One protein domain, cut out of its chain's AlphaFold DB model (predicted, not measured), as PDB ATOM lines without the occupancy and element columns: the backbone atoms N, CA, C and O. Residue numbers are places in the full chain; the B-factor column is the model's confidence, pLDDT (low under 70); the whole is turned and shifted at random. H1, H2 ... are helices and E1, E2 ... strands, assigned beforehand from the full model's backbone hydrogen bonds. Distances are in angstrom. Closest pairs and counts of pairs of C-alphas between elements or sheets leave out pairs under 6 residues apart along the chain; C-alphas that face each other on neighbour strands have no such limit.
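AT A GLANCE: This is residues 76 to 125 of the 143 residues of the protein "Cytochrome c peroxidase" of Bradyrhizobium sp. ERR14 (UniProt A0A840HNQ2). Little regular structure: a short two-strand ribbon, E1 and E2, with a wide loop, residues 86 to 104, and the one-turn helix H1 beyond one end, and residues 76 to 82 and 119 to 125 running out from the other. The printed part has 50 residues, 10 of them in named elements, in the order E1, H1, E2; the sheet, E1 - E2, is antiparallel and the class mixed. It is only just compact, close to loose, with a radius of gyration of the C-alphas of 11.7 A and spans of 30 by 24 by 18 A.

IN THESE COORDINATES: E1, residues 83 to 85, begins at C-alpha (127.719, 145.276, 114.693). E2, residues 116 to 118, ends at C-alpha (126.316, 147.692, 117.903). Each strand is 7.0 A long. H1 is residues 105 to 108, 5.1 A.

HOW THE PARTS SIT: E1 and E2 are antiparallel at 140 degrees; N 84 and O 117 are within hydrogen-bond range, 2.9 A. The closest C-alphas of H1 and E2, Phe 105 and Cys 116, are 7.2 A apart. H1 is too short for an O i to N i+4 pair; its one O i to N i+3 pair is not within range.

THE WHOLE: The farthest C-alphas, Ile 76 and Ala 99, are 32.0 A apart. The printed part has no cut. The link E1 to H1 is long, 19 residues. Mean pLDDT of the printed part is 81.3; residue 124 is under 70.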
ATOM      1  N   ILE A  76     138.244 155.405 118.158       86.19
ATOM      2  CA  ILE A  76     138.287 156.627 118.979       86.19
ATOM      3  C   ILE A  76     137.342 156.587 120.189       86.19
ATOM      4  O   ILE A  76     137.667 157.133 121.234       86.19
ATOM      5  N   ASN A  77     136.212 155.883 120.074       85.75
ATOM      6  CA  ASN A  77     135.241 155.752 121.162       85.75
ATOM      7  C   ASN A  77     135.286 154.387 121.870       85.75
ATOM      8  O   ASN A  77     134.435 154.114 122.722       85.75
ATOM      9  N   ILE A  78     136.251 153.526 121.517       88.62
ATOM     10  CA  ILE A  78     136.411 152.186 122.102       88.62
ATOM     11  C   ILE A  78     135.085 151.397 121.977       88.62
ATOM     12  O   ILE A  78     134.507 150.924 122.956       88.62
ATOM     13  N   GLY A  79     134.553 151.331 120.750       88.31
ATOM     14  CA  GLY A  79     133.239 150.770 120.416       88.31
ATOM     15  C   GLY A  79     132.404 151.657 119.481       88.31
ATOM     16  O   GLY A  79     132.834 152.723 119.040       88.31
ATOM     17  N   GLY A  80     131.193 151.198 119.161       84.75
ATOM     18  CA  GLY A  80     130.164 151.943 118.420       84.75
ATOM     19  C   GLY A  80     130.282 151.948 116.896       84.75
ATOM     20  O   GLY A  80     129.421 152.522 116.237       84.75
ATOM     21  N   GLN A  81     131.324 151.334 116.333       81.69
ATOM     22  CA  GLN A  81     131.616 151.395 114.893       81.69
ATOM     23  C   GLN A  81     130.984 150.240 114.102       81.69
ATOM     24  O   GLN A  81     130.580 150.409 112.954       81.69
ATOM     25  N   GLU A  82     130.892 149.061 114.718       83.56
ATOM     26  CA  GLU A  82     130.502 147.818 114.055       83.56
ATOM     27  C   GLU A  82     129.423 147.060 114.837       83.56
ATOM     28  O   GLU A  82     129.159 147.328 116.014       83.56
ATOM     29  N   PHE A  83     128.778 146.118 114.146       85.25
ATOM     30  CA  PHE A  83     127.719 145.276 114.693       85.25
ATOM     31  C   PHE A  83     128.218 143.848 114.855       85.25
ATOM     32  O   PHE A  83     128.710 143.256 113.897       85.25
ATOM     33  N   PHE A  84     127.992 143.277 116.033       85.38
ATOM     34  CA  PHE A  84     128.408 141.923 116.373       85.38
ATOM     35  C   PHE A  84     127.216 141.123 116.902       85.38
ATOM     36  O   PHE A  84     126.337 141.705 117.543       85.38
ATOM     37  N   PRO A  85     127.162 139.802 116.661       83.75
ATOM     38  CA  PRO A  85     126.125 138.960 117.238       83.75
ATOM     39  C   PRO A  85     126.258 138.951 118.762       83.75
ATOM     40  O   PRO A  85     127.334 138.696 119.310       83.75
ATOM     41  N   PHE A  86     125.166 139.250 119.464       80.50
ATOM     42  CA  PHE A  86     125.178 139.266 120.919       80.50
ATOM     43  C   PHE A  86     125.112 137.832 121.463       80.50
ATOM     44  O   PHE A  86     124.094 137.153 121.341       80.50
ATOM     45  N   GLY A  87     126.215 137.366 122.058       78.81
ATOM     46  CA  GLY A  87     126.378 135.967 122.474       78.81
ATOM     47  C   GLY A  87     127.227 135.120 121.525       78.81
ATOM     48  O   GLY A  87     126.873 133.981 121.244       78.81
ATOM     49  N   VAL A  88     128.343 135.677 121.030       78.75
ATOM     50  CA  VAL A  88     129.272 135.013 120.090       78.75
ATOM     51  C   VAL A  88     129.723 133.629 120.575       78.75
ATOM     52  O   VAL A  88     129.851 132.709 119.774       78.75
ATOM     53  N   ILE A  89     129.985 133.491 121.877       78.25
ATOM     54  CA  ILE A  89     130.463 132.240 122.485       78.25
ATOM     55  C   ILE A  89     129.301 131.456 123.094       78.25
ATOM     56  O   ILE A  89     129.127 130.275 122.813       78.25
ATOM     57  N   GLU A  90     128.486 132.126 123.903       79.19
ATOM     58  CA  GLU A  90     127.304 131.548 124.530       79.19
ATOM     59  C   GLU A  90     126.127 132.490 124.350       79.19
ATOM     60  O   GLU A  90     126.245 133.704 124.551       79.19
ATOM     61  N   ARG A  91     124.973 131.920 123.999       77.69
ATOM     62  CA  ARG A  91     123.746 132.694 123.878       77.69
ATOM     63  C   ARG A  91     123.299 133.132 125.278       77.69
ATOM     64  O   ARG A  91     123.049 132.268 126.121       77.69
ATOM     65  N   PRO A  92     123.184 134.443 125.540       79.38
ATOM     66  CA  PRO A  92     122.798 134.937 126.851       79.38
ATOM     67  C   PRO A  92     121.336 134.592 127.170       79.38
ATOM     68  O   PRO A  92     120.529 134.333 126.275       79.38
ATOM     69  N   ASP A  93     120.999 134.599 128.463       82.44
ATOM     70  CA  ASP A  93     119.642 134.351 128.965       82.44
ATOM     71  C   ASP A  93     118.615 135.268 128.270       82.44
ATOM     72  O   ASP A  93     118.906 136.423 127.949       82.44
ATOM     73  N   ILE A  94     117.387 134.778 128.093       79.12
ATOM     74  CA  ILE A  94     116.255 135.521 127.521       79.12
ATOM     75  C   ILE A  94     115.974 136.864 128.217       79.12
ATOM     76  O   ILE A  94     115.379 137.758 127.618       79.12
ATOM     77  N   LYS A  95     116.392 137.031 129.478       80.62
ATOM     78  CA  LYS A  95     116.310 138.303 130.208       80.62
ATOM     79  C   LYS A  95     117.242 139.368 129.629       80.62
ATOM     80  O   LYS A  95     116.941 140.553 129.736       80.62
ATOM     81  N   LEU A  96     118.370 138.946 129.063       77.50
ATOM     82  CA  LEU A  96     119.385 139.804 128.454       77.50
ATOM     83  C   LEU A  96     119.190 139.925 126.938       77.50
ATOM     84  O   LEU A  96     119.464 140.986 126.389       77.50
ATOM     85  N   LEU A  97     118.690 138.871 126.284       81.56
ATOM     86  CA  LEU A  97     118.350 138.859 124.859       81.56
ATOM     87  C   LEU A  97     116.913 138.345 124.650       81.56
ATOM     88  O   LEU A  97     116.702 137.157 124.384       81.56
ATOM     89  N   PRO A  98     115.901 139.219 124.793       81.50
ATOM     90  CA  PRO A  98     114.509 138.852 124.568       81.50
ATOM     91  C   PRO A  98     114.278 138.461 123.107       81.50
ATOM     92  O   PRO A  98     114.768 139.128 122.206       81.50
ATOM     93  N   ALA A  99     113.439 137.454 122.850       78.94
ATOM     94  CA  ALA A  99     113.119 137.018 121.483       78.94
ATOM     95  C   ALA A  99     112.466 138.110 120.607       78.94
ATOM     96  O   ALA A  99     112.465 138.005 119.384       78.94
ATOM     97  N   ALA A 100     111.902 139.151 121.228       82.62
ATOM     98  CA  ALA A 100     111.356 140.312 120.531       82.62
ATOM     99  C   ALA A 100     112.441 141.260 119.983       82.62
ATOM    100  O   ALA A 100     112.148 142.060 119.099       82.62
ATOM    101  N   ASP A 101     113.671 141.191 120.502       80.50
ATOM    102  CA  ASP A 101     114.792 141.988 120.015       80.50
ATOM    103  C   ASP A 101     115.561 141.205 118.947       80.50
ATOM    104  O   ASP A 101     116.406 140.358 119.232       80.50
ATOM    105  N   GLN A 102     115.232 141.487 117.689       80.44
ATOM    106  CA  GLN A 102     115.893 140.884 116.531       80.44
ATOM    107  C   GLN A 102     117.214 141.595 116.181       80.44
ATOM    108  O   GLN A 102     117.868 141.239 115.198       80.44
ATOM    109  N   GLY A 103     117.607 142.627 116.938       84.88
ATOM    110  CA  GLY A 103     118.768 143.453 116.641       84.88
ATOM    111  C   GLY A 103     118.717 144.032 115.225       84.88
ATOM    112  O   GLY A 103     117.679 144.482 114.727       84.88
ATOM    113  N   ARG A 104     119.857 144.003 114.535       84.44
ATOM    114  CA  ARG A 104     120.017 144.575 113.193       84.44
ATOM    115  C   ARG A 104     119.170 143.883 112.118       84.44
ATOM    116  O   ARG A 104     118.822 144.539 111.133       84.44
ATOM    117  N   PHE A 105     118.766 142.627 112.319       85.06
ATOM    118  CA  PHE A 105     117.857 141.927 111.406       85.06
ATOM    119  C   PHE A 105     116.532 142.668 111.211       85.06
ATOM    120  O   PHE A 105     115.986 142.668 110.106       85.06
ATOM    121  N   ALA A 106     116.035 143.369 112.238       85.75
ATOM    122  CA  ALA A 106     114.805 144.153 112.137       85.75
ATOM    123  C   ALA A 106     114.867 145.200 111.007       85.75
ATOM    124  O   ALA A 106     113.846 145.448 110.359       85.75
ATOM    125  N   VAL A 107     116.060 145.744 110.738       87.56
ATOM    126  CA  VAL A 107     116.317 146.791 109.739       87.56
ATOM    127  C   VAL A 107     116.728 146.205 108.388       87.56
ATOM    128  O   VAL A 107     116.214 146.624 107.357       87.56
ATOM    129  N   THR A 108     117.649 145.240 108.371       86.31
ATOM    130  CA  THR A 108     118.267 144.738 107.128       86.31
ATOM    131  C   THR A 108     117.517 143.567 106.495       86.31
ATOM    132  O   THR A 108     117.693 143.317 105.307       86.31
ATOM    133  N   LYS A 109     116.734 142.812 107.283       87.56
ATOM    134  CA  LYS A 109     116.131 141.516 106.912       87.56
ATOM    135  C   LYS A 109     117.141 140.454 106.440       87.56
ATOM    136  O   LYS A 109     116.750 139.448 105.853       87.56
ATOM    137  N   ALA A 110     118.435 140.651 106.700       83.12
ATOM    138  CA  ALA A 110     119.500 139.746 106.281       83.12
ATOM    139  C   ALA A 110     119.780 138.694 107.372       83.12
ATOM    140  O   ALA A 110     120.167 139.092 108.474       83.12
ATOM    141  N   PRO A 111     119.676 137.376 107.100       78.94
ATOM    142  CA  PRO A 111     119.805 136.325 108.120       78.94
ATOM    143  C   PRO A 111     121.098 136.393 108.943       78.94
ATOM    144  O   PRO A 111     121.084 136.150 110.142       78.94
ATOM    145  N   ALA A 112     122.205 136.815 108.325       78.62
ATOM    146  CA  ALA A 112     123.504 136.980 108.982       78.62
ATOM    147  C   ALA A 112     123.560 138.120 110.026       78.62
ATOM    148  O   ALA A 112     124.607 138.356 110.619       78.62
ATOM    149  N   THR A 113     122.467 138.862 110.224       75.44
ATOM    150  CA  THR A 113     122.382 139.978 111.181       75.44
ATOM    151  C   THR A 113     121.402 139.724 112.324       75.44
ATOM    152  O   THR A 113     121.086 140.651 113.076       75.44
ATOM    153  N   ASP A 114     120.917 138.485 112.448       78.38
ATOM    154  CA  ASP A 114     120.059 138.076 113.554       78.38
ATOM    155  C   ASP A 114     120.776 138.289 114.888       78.38
ATOM    156  O   ASP A 114     121.918 137.865 115.070       78.38
ATOM    157  N   THR A 115     120.122 138.996 115.811       77.69
ATOM    158  CA  THR A 115     120.648 139.368 117.139       77.69
ATOM    159  C   THR A 115     121.941 140.199 117.126       77.69
ATOM    160  O   THR A 115     122.582 140.373 118.163       77.69
ATOM    161  N   CYS A 116     122.338 140.744 115.967       80.88
ATOM    162  CA  CYS A 116     123.496 141.627 115.887       80.88
ATOM    163  C   CYS A 116     123.173 142.998 116.483       80.88
ATOM    164  O   CYS A 116     122.229 143.667 116.053       80.88
ATOM    165  N   SER A 117     124.012 143.451 117.407       79.62
ATOM    166  CA  SER A 117     123.909 144.754 118.061       79.62
ATOM    167  C   SER A 117     125.210 145.528 117.893       79.62
ATOM    168  O   SER A 117     126.278 144.941 117.724       79.62
ATOM    169  N   ALA A 118     125.122 146.858 117.904       83.00
ATOM    170  CA  ALA A 118     126.316 147.692 117.903       83.00
ATOM    171  C   ALA A 118     127.063 147.512 119.230       83.00
ATOM    172  O   ALA A 118     126.435 147.507 120.294       83.00
ATOM    173  N   SER A 119     128.389 147.388 119.181       81.38
ATOM    174  CA  SER A 119     129.193 147.400 120.406       81.38
ATOM    175  C   SER A 119     129.042 148.745 121.116       81.38
ATOM    176  O   SER A 119     129.228 149.773 120.466       81.38
ATOM    177  N   PRO A 120     128.730 148.791 122.421       80.06
ATOM    178  CA  PRO A 120     128.585 150.059 123.126       80.06
ATOM    179  C   PRO A 120     129.920 150.807 123.243       80.06
ATOM    180  O   PRO A 120     130.997 150.208 123.191       80.06
ATOM    181  N   LEU A 121     129.833 152.128 123.405       81.50
ATOM    182  CA  LEU A 121     130.981 153.018 123.579       81.50
ATOM    183  C   LEU A 121     131.557 152.810 124.986       81.50
ATOM    184  O   LEU A 121     130.854 152.997 125.978       81.50
ATOM    185  N   CYS A 122     132.833 152.437 125.103       77.38
ATOM    186  CA  CYS A 122     133.465 152.345 126.423       77.38
ATOM    187  C   CYS A 122     133.976 153.699 126.939       77.38
ATOM    188  O   CYS A 122     134.211 153.833 128.139       77.38
ATOM    189  N   ALA A 123     134.116 154.702 126.065       75.75
ATOM    190  CA  ALA A 123     134.657 156.020 126.411       75.75
ATOM    191  C   ALA A 123     133.849 156.764 127.497       75.75
ATOM    192  O   ALA A 123     134.423 157.493 128.303       75.75
ATOM    193  N   THR A 124     132.535 156.541 127.567       68.44
ATOM    194  CA  THR A 124     131.617 157.187 128.525       68.44
ATOM    195  C   THR A 124     131.058 156.222 129.574       68.44
ATOM    196  O   THR A 124     130.282 156.621 130.444       68.44
ATOM    197  N   LEU A 125     131.506 154.960 129.562       72.94
ATOM    198  CA  LEU A 125     130.974 153.863 130.377       72.94
ATOM    199  C   LEU A 125     130.819 154.178 131.881       72.94
ATOM    200  O   LEU A 125     129.798 153.789 132.453       72.94
TER     201      LEU A 125